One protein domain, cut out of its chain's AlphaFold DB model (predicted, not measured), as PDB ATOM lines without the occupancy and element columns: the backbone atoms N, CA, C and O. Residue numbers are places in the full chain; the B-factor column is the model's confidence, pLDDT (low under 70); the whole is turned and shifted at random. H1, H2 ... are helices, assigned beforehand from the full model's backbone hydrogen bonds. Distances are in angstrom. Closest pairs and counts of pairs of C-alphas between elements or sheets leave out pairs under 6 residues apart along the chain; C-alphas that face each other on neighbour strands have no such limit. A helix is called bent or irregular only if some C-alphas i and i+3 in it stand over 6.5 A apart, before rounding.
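Overview. This is residues 8 to 112 of the 668 residues of the protein "Hypothetical protein" of Polarella glacialis (UniProt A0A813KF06). Three helical hairpins are stacked one on the next: H3b with H4 lies in the middle, H1 with H2 packs on one side, and the short H6 with H7, more loosely joined, on the other. H2, H4 and H7 make a row, fanned rather than strictly side by side; H3a and the short H5 lie beside the stack, near the place where H2 and H4 end, at residues 37 and 79, and H3b begins, at residue 51. The printed part has 105 residues with seven named helices, H1 to H7 in chain order, and no named strand; the class is all helix. It is compact, with a radius of gyration of the C-alphas of 12.3 A, and rounded, spanning 31 by 28 by 23 A.

Arrangement. Start at H3, residues 40 to 63, assigned as one helix by its hydrogen bonds but bent: C-alphas 48 and 51 are 7.8 A apart. Its arms H3a, residues 40 to 48, and H3b, residues 51 to 63, are about perpendicular at 87 degrees. Look next at H4, residues 65 to 79, which forms a hairpin with H3b at a shallow tilt of 24 degrees, opposite ways; their closest C-alphas, Ala 61 and Arg 68, are 6.3 A apart. H1, residues 8 to 18, touches H3b at a steep tilt of 56 degrees, closest at the C-alphas of Val 16 and Phe 56, 5.8 A. H2, residues 25 to 37, touches H4 through its residues 32 to 36 alone, closest at the C-alphas of Lys 32 and Val 74, 5.9 A. H7, residues 104 to 110, touches H4 at 23 degrees, the same way, with the C-alphas of Val 72 and Leu 106 closest at 6.0 A. H6, residues 93 to 99, touches H3b, closest at the C-alphas of Ile 58 and Ala 99, 6.2 A. H5, residues 85 to 90, only just touches H3b, with 3 pairs of C-alphas within 8 A; Gly 51 and Ala 88 are closest at 5.7 A. Every O i to N i+4 pair is within hydrogen-bond range in H1, H2, H3b, H5, H6 and H7, against 4 of 5 in H3a and 9 of 11 in H4.

Along the chain. Find C-alpha 51 at (132.122, 205.959, 181.716); from there H3b runs 18.6 A to C-alpha 63. H4 covers 20.5 A, H2 18.2 A, H1 15.4 A and H3a 14.1 A. H3a and H4 are irregular: C-alphas 45 and 48 are 7.3 A apart, C-alphas 66 and 69 7.7 A. H1 begins at C-alpha 8, (126.785, 210.118, 194.158), and H7 ends at C-alpha 110, (145.023, 210.821, 180.140).

Size, cuts and confidence. The two C-alphas farthest apart, Met 22 and Ser 41, are 31.2 A apart. The printed part has no cut, and no link is long. Mean pLDDT of the printed part is 95.1; look at residue 112 for the one value under 70.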
ATOM      1  N   LEU A   8     125.742 209.414 194.915       96.19
ATOM      2  CA  LEU A   8     126.785 210.118 194.158       96.19
ATOM      3  C   LEU A   8     126.669 209.841 192.655       96.19
ATOM      4  O   LEU A   8     126.743 210.771 191.857       96.19
ATOM      5  N   CYS A   9     126.444 208.587 192.259       96.88
ATOM      6  CA  CYS A   9     126.312 208.241 190.843       96.88
ATOM      7  C   CYS A   9     125.080 208.905 190.203       96.88
ATOM      8  O   CYS A   9     125.178 209.406 189.087       96.88
ATOM      9  N   GLU A  10     123.954 208.991 190.915       97.50
ATOM     10  CA  GLU A  10     122.746 209.669 190.423       97.50
ATOM     11  C   GLU A  10     122.951 211.185 190.290       97.50
ATOM     12  O   GLU A  10     122.527 211.789 189.301       97.50
ATOM     13  N   LYS A  11     123.646 211.805 191.252       97.75
ATOM     14  CA  LYS A  11     124.030 213.223 191.201       97.75
ATOM     15  C   LYS A  11     124.949 213.514 190.012       97.75
ATOM     16  O   LYS A  11     124.652 214.409 189.222       97.75
ATOM     17  N   LEU A  12     126.003 212.717 189.816       98.06
ATOM     18  CA  LEU A  12     126.901 212.840 188.661       98.06
ATOM     19  C   LEU A  12     126.136 212.658 187.339       98.06
ATOM     20  O   LEU A  12     126.304 213.461 186.421       98.06
ATOM     21  N   GLN A  13     125.232 211.674 187.257       98.19
ATOM     22  CA  GLN A  13     124.384 211.452 186.082       98.19
ATOM     23  C   GLN A  13     123.461 212.641 185.797       98.19
ATOM     24  O   GLN A  13     123.300 213.027 184.639       98.19
ATOM     25  N   ARG A  14     122.889 213.262 186.837       97.50
ATOM     26  CA  ARG A  14     122.086 214.485 186.711       97.50
ATOM     27  C   ARG A  14     122.918 215.644 186.165       97.50
ATOM     28  O   ARG A  14     122.462 216.311 185.239       97.50
ATOM     29  N   VAL A  15     124.134 215.859 186.677       97.75
ATOM     30  CA  VAL A  15     125.030 216.921 186.186       97.75
ATOM     31  C   VAL A  15     125.407 216.698 184.722       97.75
ATOM     32  O   VAL A  15     125.277 217.629 183.928       97.75
ATOM     33  N   VAL A  16     125.831 215.485 184.352       97.94
ATOM     34  CA  VAL A  16     126.228 215.150 182.973       97.94
ATOM     35  C   VAL A  16     125.046 215.308 182.013       97.94
ATOM     36  O   VAL A  16     125.164 216.012 181.012       97.94
ATOM     37  N   LYS A  17     123.871 214.756 182.354       97.62
ATOM     38  CA  LYS A  17     122.653 214.850 181.529       97.62
ATOM     39  C   LYS A  17     122.172 216.291 181.320       97.62
ATOM     40  O   LYS A  17     121.621 216.593 180.267       97.62
ATOM     41  N   LEU A  18     122.368 217.169 182.306       96.69
ATOM     42  CA  LEU A  18     122.000 218.589 182.232       96.69
ATOM     43  C   LEU A  18     123.147 219.502 181.762       96.69
ATOM     44  O   LEU A  18     122.943 220.710 181.660       96.69
ATOM     45  N   ASN A  19     124.347 218.964 181.494       95.81
ATOM     46  CA  ASN A  19     125.563 219.737 181.187       95.81
ATOM     47  C   ASN A  19     125.880 220.809 182.267       95.81
ATOM     48  O   ASN A  19     126.444 221.870 181.994       95.81
ATOM     49  N   ALA A  20     125.495 220.545 183.521       96.38
ATOM     50  CA  ALA A  20     125.413 221.528 184.610       96.38
ATOM     51  C   ALA A  20     126.743 221.744 185.368       96.38
ATOM     52  O   ALA A  20     126.765 222.117 186.542       96.38
ATOM     53  N   PHE A  21     127.878 221.521 184.701       96.69
ATOM     54  CA  PHE A  21     129.210 221.454 185.316       96.69
ATOM     55  C   PHE A  21     129.637 222.715 186.087       96.69
ATOM     56  O   PHE A  21     130.446 222.635 187.009       96.69
ATOM     57  N   MET A  22     129.090 223.889 185.751       87.00
ATOM     58  CA  MET A  22     129.414 225.142 186.445       87.00
ATOM     59  C   MET A  22     128.887 225.211 187.889       87.00
ATOM     60  O   MET A  22     129.450 225.963 188.684       87.00
ATOM     61  N   GLY A  23     127.860 224.431 188.242       87.25
ATOM     62  CA  GLY A  23     127.341 224.336 189.612       87.25
ATOM     63  C   GLY A  23     127.922 223.177 190.429       87.25
ATOM     64  O   GLY A  23     127.846 223.207 191.652       87.25
ATOM     65  N   ALA A  24     128.543 222.190 189.775       97.12
ATOM     66  CA  ALA A  24     128.801 220.859 190.335       97.12
ATOM     67  C   ALA A  24     130.020 220.751 191.282       97.12
ATOM     68  O   ALA A  24     130.784 219.781 191.255       97.12
ATOM     69  N   ASN A  25     130.258 221.792 192.082       92.88
ATOM     70  CA  ASN A  25     131.388 221.871 193.006       92.88
ATOM     71  C   ASN A  25     131.276 220.836 194.142       92.88
ATOM     72  O   ASN A  25     132.300 220.321 194.599       92.88
ATOM     73  N   GLU A  26     130.061 220.546 194.615       92.75
ATOM     74  CA  GLU A  26     129.827 219.571 195.685       92.75
ATOM     75  C   GLU A  26     130.047 218.149 195.178       92.75
ATOM     76  O   GLU A  26     130.846 217.415 195.754       92.75
ATOM     77  N   GLU A  27     129.448 217.794 194.040       97.81
ATOM     78  CA  GLU A  27     129.592 216.490 193.397       97.81
ATOM     79  C   GLU A  27     131.053 216.188 193.061       97.81
ATOM     80  O   GLU A  27     131.530 215.083 193.331       97.81
ATOM     81  N   PHE A  28     131.801 217.175 192.546       98.06
ATOM     82  CA  PHE A  28     133.235 217.013 192.306       98.06
ATOM     83  C   PHE A  28     134.010 216.770 193.608       98.06
ATOM     84  O   PHE A  28     134.868 215.891 193.654       98.06
ATOM     85  N   ASN A  29     133.720 217.508 194.684       95.06
ATOM     86  CA  ASN A  29     134.401 217.310 195.966       95.06
ATOM     87  C   ASN A  29     134.027 215.976 196.634       95.06
ATOM     88  O   ASN A  29     134.903 215.339 197.229       95.06
ATOM     89  N   SER A  30     132.780 215.517 196.498       95.56
ATOM     90  CA  SER A  30     132.332 214.193 196.934       95.56
ATOM     91  C   SER A  30     133.038 213.084 196.152       95.56
ATOM     92  O   SER A  30     133.631 212.202 196.768       95.56
ATOM     93  N   LEU A  31     133.066 213.170 194.816       97.56
ATOM     94  CA  LEU A  31     133.781 212.236 193.941       97.56
ATOM     95  C   LEU A  31     135.281 212.201 194.251       97.56
ATOM     96  O   LEU A  31     135.835 211.130 194.475       97.56
ATOM     97  N   LYS A  32     135.932 213.367 194.344       97.25
ATOM     98  CA  LYS A  32     137.346 213.498 194.725       97.25
ATOM     99  C   LYS A  32     137.633 212.804 196.055       97.25
ATOM    100  O   LYS A  32     138.608 212.069 196.170       97.25
ATOM    101  N   THR A  33     136.781 213.027 197.053       95.19
ATOM    102  CA  THR A  33     136.941 212.442 198.391       95.19
ATOM    103  C   THR A  33     136.705 210.933 198.385       95.19
ATOM    104  O   THR A  33     137.442 210.217 199.059       95.19
ATOM    105  N   ALA A  34     135.722 210.445 197.624       96.31
ATOM    106  CA  ALA A  34     135.460 209.020 197.460       96.31
ATOM    107  C   ALA A  34     136.637 208.320 196.766       96.31
ATOM    108  O   ALA A  34     137.173 207.357 197.309       96.31
ATOM    109  N   VAL A  35     137.104 208.847 195.628       96.88
ATOM    110  CA  VAL A  35     138.215 208.269 194.857       96.88
ATOM    111  C   VAL A  35     139.513 208.255 195.664       96.88
ATOM    112  O   VAL A  35     140.101 207.194 195.839       96.88
ATOM    113  N   LEU A  36     139.939 209.397 196.220       96.00
ATOM    114  CA  LEU A  36     141.231 209.505 196.917       96.00
ATOM    115  C   LEU A  36     141.283 208.773 198.272       96.00
ATOM    116  O   LEU A  36     142.372 208.585 198.809       96.00
ATOM    117  N   LYS A  37     140.136 208.375 198.841       95.12
ATOM    118  CA  LYS A  37     140.065 207.555 200.066       95.12
ATOM    119  C   LYS A  37     139.755 206.078 199.805       95.12
ATOM    120  O   LYS A  37     139.766 205.299 200.758       95.12
ATOM    121  N   SER A  38     139.453 205.698 198.564       96.00
ATOM    122  CA  SER A  38     139.176 204.307 198.201       96.00
ATOM    123  C   SER A  38     140.469 203.531 197.994       96.00
ATOM    124  O   SER A  38     141.432 204.023 197.411       96.00
ATOM    125  N   THR A  39     140.471 202.277 198.426       95.19
ATOM    126  CA  THR A  39     141.497 201.302 198.050       95.19
ATOM    127  C   THR A  39     141.358 200.898 196.571       95.19
ATOM    128  O   THR A  39     140.261 200.995 196.011       95.19
ATOM    129  N   PRO A  40     142.419 200.388 195.914       94.81
ATOM    130  CA  PRO A  40     142.340 199.960 194.515       94.81
ATOM    131  C   PRO A  40     141.257 198.903 194.238       94.81
ATOM    132  O   PRO A  40     140.654 198.918 193.172       94.81
ATOM    133  N   SER A  41     140.956 198.022 195.197       93.62
ATOM    134  CA  SER A  41     139.874 197.032 195.085       93.62
ATOM    135  C   SER A  41     138.474 197.641 195.236       93.62
ATOM    136  O   SER A  41     137.557 197.230 194.525       93.62
ATOM    137  N   GLU A  42     138.295 198.641 196.109       94.88
ATOM    138  CA  GLU A  42     137.054 199.430 196.181       94.88
ATOM    139  C   GLU A  42     136.833 200.200 194.864       94.88
ATOM    140  O   GLU A  42     135.720 200.195 194.337       94.88
ATOM    141  N   LEU A  43     137.887 200.781 194.272       95.88
ATOM    142  CA  LEU A  43     137.818 201.419 192.951       95.88
ATOM    143  C   LEU A  43     137.466 200.410 191.848       95.88
ATOM    144  O   LEU A  43     136.568 200.683 191.051       95.88
ATOM    145  N   ALA A  44     138.092 199.229 191.827       94.81
ATOM    146  CA  ALA A  44     137.775 198.162 190.874       94.81
ATOM    147  C   ALA A  44     136.281 197.783 190.900       94.81
ATOM    148  O   ALA A  44     135.652 197.656 189.849       94.81
ATOM    149  N   ALA A  45     135.686 197.674 192.093       94.75
ATOM    150  CA  ALA A  45     134.265 197.370 192.260       94.75
ATOM    151  C   ALA A  45     133.333 198.466 191.702       94.75
ATOM    152  O   ALA A  45     132.212 198.169 191.281       94.75
ATOM    153  N   GLN A  46     133.791 199.723 191.651       96.56
ATOM    154  CA  GLN A  46     133.043 200.852 191.085       96.56
ATOM    155  C   GLN A  46     133.281 201.070 189.581       96.56
ATOM    156  O   GLN A  46     132.617 201.923 188.989       96.56
ATOM    157  N   ALA A  47     134.140 200.280 188.921       96.38
ATOM    158  CA  ALA A  47     134.460 200.434 187.493       96.38
ATOM    159  C   ALA A  47     133.228 200.355 186.563       96.38
ATOM    160  O   ALA A  47     133.230 200.932 185.478       96.38
ATOM    161  N   ARG A  48     132.123 199.738 187.009       96.56
ATOM    162  CA  ARG A  48     130.821 199.758 186.308       96.56
ATOM    163  C   ARG A  48     130.251 201.170 186.073       96.56
ATOM    164  O   ARG A  48     129.387 201.338 185.219       96.56
ATOM    165  N   HIS A  49     130.714 202.174 186.822       97.12
ATOM    166  CA  HIS A  49     130.326 203.582 186.686       97.12
ATOM    167  C   HIS A  49     131.391 204.434 185.967       97.12
ATOM    168  O   HIS A  49     131.208 205.646 185.834       97.12
ATOM    169  N   ALA A  50     132.486 203.832 185.484       97.38
ATOM    170  CA  ALA A  50     133.650 204.562 184.981       97.38
ATOM    171  C   ALA A  50     133.326 205.518 183.823       97.38
ATOM    172  O   ALA A  50     133.760 206.664 183.858       97.38
ATOM    173  N   GLY A  51     132.511 205.101 182.846       97.38
ATOM    174  CA  GLY A  51     132.122 205.959 181.716       97.38
ATOM    175  C   GLY A  51     131.456 207.271 182.154       97.38
ATOM    176  O   GLY A  51     131.877 208.344 181.730       97.38
ATOM    177  N   LEU A  52     130.495 207.195 183.082       98.12
ATOM    178  CA  LEU A  52     129.817 208.368 183.645       98.12
ATOM    179  C   LEU A  52     130.782 209.276 184.426       98.12
ATOM    180  O   LEU A  52     130.707 210.501 184.336       98.12
ATOM    181  N   VAL A  53     131.678 208.681 185.215       98.12
ATOM    182  CA  VAL A  53     132.664 209.434 186.001       98.12
ATOM    183  C   VAL A  53     133.670 210.137 185.086       98.12
ATOM    184  O   VAL A  53     134.018 211.287 185.351       98.12
ATOM    185  N   TRP A  54     134.087 209.509 183.984       98.25
ATOM    186  CA  TRP A  54     134.946 210.144 182.984       98.25
ATOM    187  C   TRP A  54     134.231 211.275 182.227       98.25
ATOM    188  O   TRP A  54     134.806 212.357 182.109       98.25
ATOM    189  N   GLU A  55     132.976 211.080 181.800       98.19
ATOM    190  CA  GLU A  55     132.125 212.147 181.232       98.19
ATOM    191  C   GLU A  55     132.007 213.343 182.181       98.19
ATOM    192  O   GLU A  55     132.183 214.493 181.765       98.19
ATOM    193  N   PHE A  56     131.791 213.081 183.471       98.50
ATOM    194  CA  PHE A  56     131.752 214.127 184.482       98.50
ATOM    195  C   PHE A  56     133.095 214.847 184.639       98.50
ATOM    196  O   PHE A  56     133.127 216.073 184.592       98.50
ATOM    197  N   LEU A  57     134.205 214.122 184.821       98.38
ATOM    198  CA  LEU A  57     135.517 214.729 185.075       98.38
ATOM    199  C   LEU A  57     136.009 215.569 183.890       98.38
ATOM    200  O   LEU A  57     136.526 216.667 184.101       98.38
ATOM    201  N   ILE A  58     135.815 215.088 182.661       98.00
ATOM    202  CA  ILE A  58     136.226 215.784 181.434       98.00
ATOM    203  C   ILE A  58     135.334 217.009 181.187       98.00
ATOM    204  O   ILE A  58     135.850 218.108 180.968       98.00
ATOM    205  N   GLY A  59     134.009 216.867 181.321       97.50
ATOM    206  CA  GLY A  59     133.072 217.989 181.217       97.50
ATOM    207  C   GLY A  59     133.296 219.060 182.293       97.50
ATOM    208  O   GLY A  59     133.307 220.256 181.991       97.50
ATOM    209  N   PHE A  60     133.559 218.644 183.535       98.00
ATOM    210  CA  PHE A  60     133.875 219.535 184.649       98.00
ATOM    211  C   PHE A  60     135.198 220.274 184.429       98.00
ATOM    212  O   PHE A  60     135.224 221.504 184.499       98.00
ATOM    213  N   ALA A  61     136.276 219.568 184.071       97.19
ATOM    214  CA  ALA A  61     137.572 220.180 183.774       97.19
ATOM    215  C   ALA A  61     137.494 221.217 182.641       97.19
ATOM    216  O   ALA A  61     138.088 222.290 182.751       97.19
ATOM    217  N   GLY A  62     136.703 220.941 181.598       95.88
ATOM    218  CA  GLY A  62     136.481 221.858 180.477       95.88
ATOM    219  C   GLY A  62     135.715 223.141 180.835       95.88
ATOM    220  O   GLY A  62     135.736 224.097 180.061       95.88
ATOM    221  N   LYS A  63     135.044 223.196 181.996       96.00
ATOM    222  CA  LYS A  63     134.338 224.393 182.494       96.00
ATOM    223  C   LYS A  63     135.017 225.052 183.699       96.00
ATOM    224  O   LYS A  63     134.872 226.255 183.895       96.00
ATOM    225  N   LYS A  64     135.753 224.290 184.513       94.25
ATOM    226  CA  LYS A  64     136.261 224.697 185.833       94.25
ATOM    227  C   LYS A  64     137.786 224.587 185.913       94.25
ATOM    228  O   LYS A  64     138.323 223.831 186.718       94.25
ATOM    229  N   ALA A  65     138.490 225.401 185.123       87.94
ATOM    230  CA  ALA A  65     139.959 225.405 185.053       87.94
ATOM    231  C   ALA A  65     140.663 225.528 186.424       87.94
ATOM    232  O   ALA A  65     141.692 224.894 186.635       87.94
ATOM    233  N   PHE A  66     140.080 226.257 187.387       86.38
ATOM    234  CA  PHE A  66     140.599 226.376 188.762       86.38
ATOM    235  C   PHE A  66     140.731 225.027 189.501       86.38
ATOM    236  O   PHE A  66     141.562 224.877 190.389       86.38
ATOM    237  N   TYR A  67     139.944 224.016 189.124       94.56
ATOM    238  CA  TYR A  67     140.005 222.683 189.727       94.56
ATOM    239  C   TYR A  67     141.009 221.743 189.040       94.56
ATOM    240  O   TYR A  67     141.133 220.598 189.472       94.56
ATOM    241  N   ARG A  68     141.750 222.194 188.013       94.50
ATOM    242  CA  ARG A  68     142.692 221.380 187.211       94.50
ATOM    243  C   ARG A  68     143.596 220.482 188.056       94.50
ATOM    244  O   ARG A  68     143.587 219.274 187.845       94.50
ATOM    245  N   SER A  69     144.314 221.041 189.029       92.06
ATOM    246  CA  SER A  69     145.230 220.296 189.909       92.06
ATOM    247  C   SER A  69     144.526 219.166 190.672       92.06
ATOM    248  O   SER A  69     145.037 218.052 190.781       92.06
ATOM    249  N   HIS A  70     143.302 219.418 191.134       95.88
ATOM    250  CA  HIS A  70     142.474 218.432 191.815       95.88
ATOM    251  C   HIS A  70     141.919 217.373 190.858       95.88
ATOM    252  O   HIS A  70     141.878 216.202 191.225       95.88
ATOM    253  N   VAL A  71     141.510 217.757 189.641       97.81
ATOM    254  CA  VAL A  71     141.087 216.797 188.611       97.81
ATOM    255  C   VAL A  71     142.261 215.882 188.270       97.81
ATOM    256  O   VAL A  71     142.094 214.672 188.338       97.81
ATOM    257  N   VAL A  72     143.462 216.422 188.023       96.81
ATOM    258  CA  VAL A  72     144.686 215.640 187.760       96.81
ATOM    259  C   VAL A  72     144.933 214.582 188.843       96.81
ATOM    260  O   VAL A  72     145.229 213.437 188.508       96.81
ATOM    261  N   LEU A  73     144.775 214.920 190.129       95.81
ATOM    262  CA  LEU A  73     144.920 213.951 191.226       95.81
ATOM    263  C   LEU A  73     143.874 212.825 191.167       95.81
ATOM    264  O   LEU A  73     144.229 211.660 191.346       95.81
ATOM    265  N   VAL A  74     142.608 213.150 190.887       97.81
ATOM    266  CA  VAL A  74     141.533 212.149 190.739       97.81
ATOM    267  C   VAL A  74     141.780 211.261 189.519       97.81
ATOM    268  O   VAL A  74     141.703 210.042 189.640       97.81
ATOM    269  N   VAL A  75     142.145 211.843 188.373       97.62
ATOM    270  CA  VAL A  75     142.484 211.099 187.150       97.62
ATOM    271  C   VAL A  75     143.643 210.136 187.413       97.62
ATOM    272  O   VAL A  75     143.515 208.955 187.109       97.62
ATOM    273  N   LYS A  76     144.743 210.592 188.034       96.12
ATOM    274  CA  LYS A  76     145.886 209.725 188.381       96.12
ATOM    275  C   LYS A  76     145.473 208.559 189.279       96.12
ATOM    276  O   LYS A  76     145.908 207.438 189.041       96.12
ATOM    277  N   ALA A  77     144.621 208.801 190.277       96.06
ATOM    278  CA  ALA A  77     144.126 207.749 191.163       96.06
ATOM    279  C   ALA A  77     143.238 206.722 190.434       96.06
ATOM    280  O   ALA A  77     143.354 205.530 190.706       96.06
ATOM    281  N   LEU A  78     142.398 207.159 189.487       96.81
ATOM    282  CA  LEU A  78     141.577 206.265 188.661       96.81
ATOM    283  C   LEU A  78     142.408 205.475 187.637       96.81
ATOM    284  O   LEU A  78     142.151 204.294 187.444       96.81
ATOM    285  N   MET A  79     143.420 206.090 187.018       95.69
ATOM    286  CA  MET A  79     144.316 205.417 186.064       95.69
ATOM    287  C   MET A  79     145.268 204.421 186.745       95.69
ATOM    288  O   MET A  79     145.630 203.414 186.148       95.69
ATOM    289  N   ALA A  80     145.656 204.676 187.999       94.12
ATOM    290  CA  ALA A  80     146.455 203.753 188.808       94.12
ATOM    291  C   ALA A  80     145.624 202.632 189.469       94.12
ATOM    292  O   ALA A  80     146.191 201.696 190.038       94.12
ATOM    293  N   ALA A  81     144.290 202.717 189.434       92.69
ATOM    294  CA  ALA A  81     143.419 201.686 189.974       92.69
ATOM    295  C   ALA A  81     143.354 200.484 189.024       92.69
ATOM    296  O   ALA A  81     142.964 200.612 187.866       92.69
ATOM    297  N   ALA A  82     143.674 199.295 189.532       75.94
ATOM    298  CA  ALA A  82     143.443 198.060 188.793       75.94
ATOM    299  C   ALA A  82     141.936 197.856 188.540       75.94
ATOM    300  O   ALA A  82     141.122 198.024 189.448       75.94
ATOM    301  N   GLY A  83     141.569 197.450 187.325       77.25
ATOM    302  CA  GLY A  83     140.179 197.281 186.889       77.25
ATOM    303  C   GLY A  83     139.845 198.184 185.704       77.25
ATOM    304  O   GLY A  83     140.680 198.971 185.283       77.25
ATOM    305  N   GLY A  84     138.614 198.081 185.193       94.75
ATOM    306  CA  GLY A  84     138.181 198.640 183.901       94.75
ATOM    307  C   GLY A  84     138.153 200.171 183.747       94.75
ATOM    308  O   GLY A  84     137.403 200.665 182.908       94.75
ATOM    309  N   TRP A  85     138.871 200.938 184.573       96.81
ATOM    310  CA  TRP A  85     138.882 202.403 184.528       96.81
ATOM    311  C   TRP A  85     139.643 202.955 183.313       96.81
ATOM    312  O   TRP A  85     139.038 203.767 182.601       96.81
ATOM    313  N   PRO A  86     140.888 202.522 183.014       95.94
ATOM    314  CA  PRO A  86     141.570 202.902 181.777       95.94
ATOM    315  C   PRO A  86     140.828 202.392 180.537       95.94
ATOM    316  O   PRO A  86     140.630 203.144 179.589       95.94
ATOM    317  N   GLU A  87     140.333 201.150 180.551       96.06
ATOM    318  CA  GLU A  87     139.621 200.550 179.417       96.06
ATOM    319  C   GLU A  87     138.315 201.289 179.095       96.06
ATOM    320  O   GLU A  87     138.007 201.504 177.920       96.06
ATOM    321  N   ALA A  88     137.564 201.734 180.111       97.38
ATOM    322  CA  ALA A  88     136.354 202.534 179.917       97.38
ATOM    323  C   ALA A  88     136.642 203.919 179.310       97.38
ATOM    324  O   ALA A  88     135.825 204.426 178.541       97.38
ATOM    325  N   TYR A  89     137.792 204.524 179.629       96.75
ATOM    326  CA  TYR A  89     138.229 205.773 179.004       96.75
ATOM    327  C   TYR A  89     138.715 205.537 177.566       96.75
ATOM    328  O   TYR A  89     138.183 206.128 176.624       96.75
ATOM    329  N   SER A  90     139.669 204.623 177.364       95.25
ATOM    330  CA  SER A  90     140.267 204.349 176.052       95.25
ATOM    331  C   SER A  90     139.248 203.817 175.036       95.25
ATOM    332  O   SER A  90     139.286 204.200 173.858       95.25
ATOM    333  N   GLY A  91     138.277 203.019 175.492       96.19
ATOM    334  CA  GLY A  91     137.155 202.530 174.691       96.19
ATOM    335  C   GLY A  91     136.179 203.618 174.222       96.19
ATOM    336  O   GLY A  91     135.483 203.414 173.228       96.19
ATOM    337  N   ASN A  92     136.143 204.790 174.867       97.50
ATOM    338  CA  ASN A  92     135.244 205.884 174.498       97.50
ATOM    339  C   ASN A  92     135.970 206.959 173.667       97.50
ATOM    340  O   ASN A  92     136.605 207.882 174.182       97.50
ATOM    341  N   ALA A  93     135.839 206.864 172.342       97.06
ATOM    342  CA  ALA A  93     136.459 207.807 171.409       97.06
ATOM    343  C   ALA A  93     135.971 209.262 171.575       97.06
ATOM    344  O   ALA A  93     136.747 210.189 171.342       97.06
ATOM    345  N   ALA A  94     134.719 209.481 172.001       96.81
ATOM    346  CA  ALA A  94     134.182 210.825 172.217       96.81
ATOM    347  C   ALA A  94     134.830 211.500 173.436       96.81
ATOM    348  O   ALA A  94     135.186 212.677 173.366       96.81
ATOM    349  N   LEU A  95     135.063 210.745 174.514       97.06
ATOM    350  CA  LEU A  95     135.784 211.235 175.691       97.06
ATOM    351  C   LEU A  95     137.233 211.589 175.379       97.06
ATOM    352  O   LEU A  95     137.690 212.653 175.785       97.06
ATOM    353  N   ARG A  96     137.940 210.757 174.605       97.19
ATOM    354  CA  ARG A  96     139.311 211.067 174.168       97.19
ATOM    355  C   ARG A  96     139.374 212.335 173.310       97.19
ATOM    356  O   ARG A  96     140.280 213.145 173.488       97.19
ATOM    357  N   LEU A  97     138.389 212.553 172.434       95.62
ATOM    358  CA  LEU A  97     138.293 213.779 171.634       95.62
ATOM    359  C   LEU A  97     138.024 215.025 172.500       95.62
ATOM    360  O   LEU A  97     138.610 216.076 172.255       95.62
ATOM    361  N   GLN A  98     137.180 214.915 173.531       96.56
ATOM    362  CA  GLN A  98     136.953 215.999 174.496       96.56
ATOM    363  C   GLN A  98     138.184 216.258 175.378       96.56
ATOM    364  O   GLN A  98     138.529 217.413 175.623       96.56
ATOM    365  N   ALA A  99     138.879 215.206 175.817       96.75
ATOM    366  CA  ALA A  99     140.102 215.302 176.608       96.75
ATOM    367  C   ALA A  99     141.235 216.017 175.853       96.75
ATOM    368  O   ALA A  99     141.956 216.810 176.455       96.75
ATOM    369  N   ALA A 100     141.338 215.828 174.533       95.50
ATOM    370  CA  ALA A 100     142.285 216.547 173.676       95.50
ATOM    371  C   ALA A 100     142.051 218.076 173.614       95.50
ATOM    372  O   ALA A 100     142.926 218.808 173.160       95.50
ATOM    373  N   ALA A 101     140.901 218.574 174.087       93.75
ATOM    374  CA  ALA A 101     140.616 220.005 174.233       93.75
ATOM    375  C   ALA A 101     140.854 220.545 175.663       93.75
ATOM    376  O   ALA A 101     140.665 221.738 175.908       93.75
ATOM    377  N   LEU A 102     141.248 219.690 176.619       95.50
ATOM    378  CA  LEU A 102     141.617 220.094 177.983       95.50
ATOM    379  C   LEU A 102     143.055 220.635 178.038       95.50
ATOM    380  O   LEU A 102     143.760 220.687 177.034       95.50
ATOM    381  N   HIS A 103     143.511 221.048 179.224       93.81
ATOM    382  CA  HIS A 103     144.885 221.515 179.408       93.81
ATOM    383  C   HIS A 103     145.907 220.376 179.276       93.81
ATOM    384  O   HIS A 103     145.655 219.261 179.727       93.81
ATOM    385  N   GLU A 104     147.091 220.696 178.752       91.75
ATOM    386  CA  GLU A 104     148.225 219.792 178.515       91.75
ATOM    387  C   GLU A 104     148.560 218.825 179.669       91.75
ATOM    388  O   GLU A 104     148.755 217.649 179.409       91.75
ATOM    389  N   GLU A 105     148.528 219.228 180.945       91.62
ATOM    390  CA  GLU A 105     148.700 218.284 182.071       91.62
ATOM    391  C   GLU A 105     147.639 217.179 182.124       91.62
ATOM    392  O   GLU A 105     147.951 216.028 182.423       91.62
ATOM    393  N   LEU A 106     146.372 217.519 181.866       96.00
ATOM    394  CA  LEU A 106     145.294 216.534 181.818       96.00
ATOM    395  C   LEU A 106     145.432 215.664 180.571       96.00
ATOM    396  O   LEU A 106     145.220 214.460 180.666       96.00
ATOM    397  N   GLN A 107     145.861 216.239 179.442       95.88
ATOM    398  CA  GLN A 107     146.201 215.468 178.244       95.88
ATOM    399  C   GLN A 107     147.358 214.496 178.508       95.88
ATOM    400  O   GLN A 107     147.254 213.333 178.149       95.88
ATOM    401  N   ALA A 108     148.424 214.923 179.186       94.56
ATOM    402  CA  ALA A 108     149.589 214.098 179.491       94.56
ATOM    403  C   ALA A 108     149.244 212.936 180.433       94.56
ATOM    404  O   ALA A 108     149.752 211.832 180.261       94.56
ATOM    405  N   VAL A 109     148.355 213.157 181.405       95.44
ATOM    406  CA  VAL A 109     147.908 212.124 182.356       95.44
ATOM    407  C   VAL A 109     146.867 211.174 181.748       95.44
ATOM    408  O   VAL A 109     146.846 210.001 182.099       95.44
ATOM    409  N   LEU A 110     146.010 211.654 180.843       94.88
ATOM    410  CA  LEU A 110     145.023 210.821 180.140       94.88
ATOM    411  C   LEU A 110     145.595 210.128 178.892       94.88
ATOM    412  O   LEU A 110     145.045 209.133 178.439       94.88
ATOM    413  N   GLY A 111     146.658 210.679 178.308       86.56
ATOM    414  CA  GLY A 111     147.289 210.240 177.061       86.56
ATOM    415  C   GLY A 111     148.625 209.524 177.251       86.56
ATOM    416  O   GLY A 111     149.294 209.232 176.264       86.56
ATOM    417  N   SER A 112     149.022 209.223 178.491       67.81
ATOM    418  CA  SER A 112     150.142 208.317 178.782       67.81
ATOM    419  C   SER A 112     149.716 206.857 178.558       67.81
ATOM    420  O   SER A 112     149.671 206.046 179.482       67.81
TER     421      SER A 112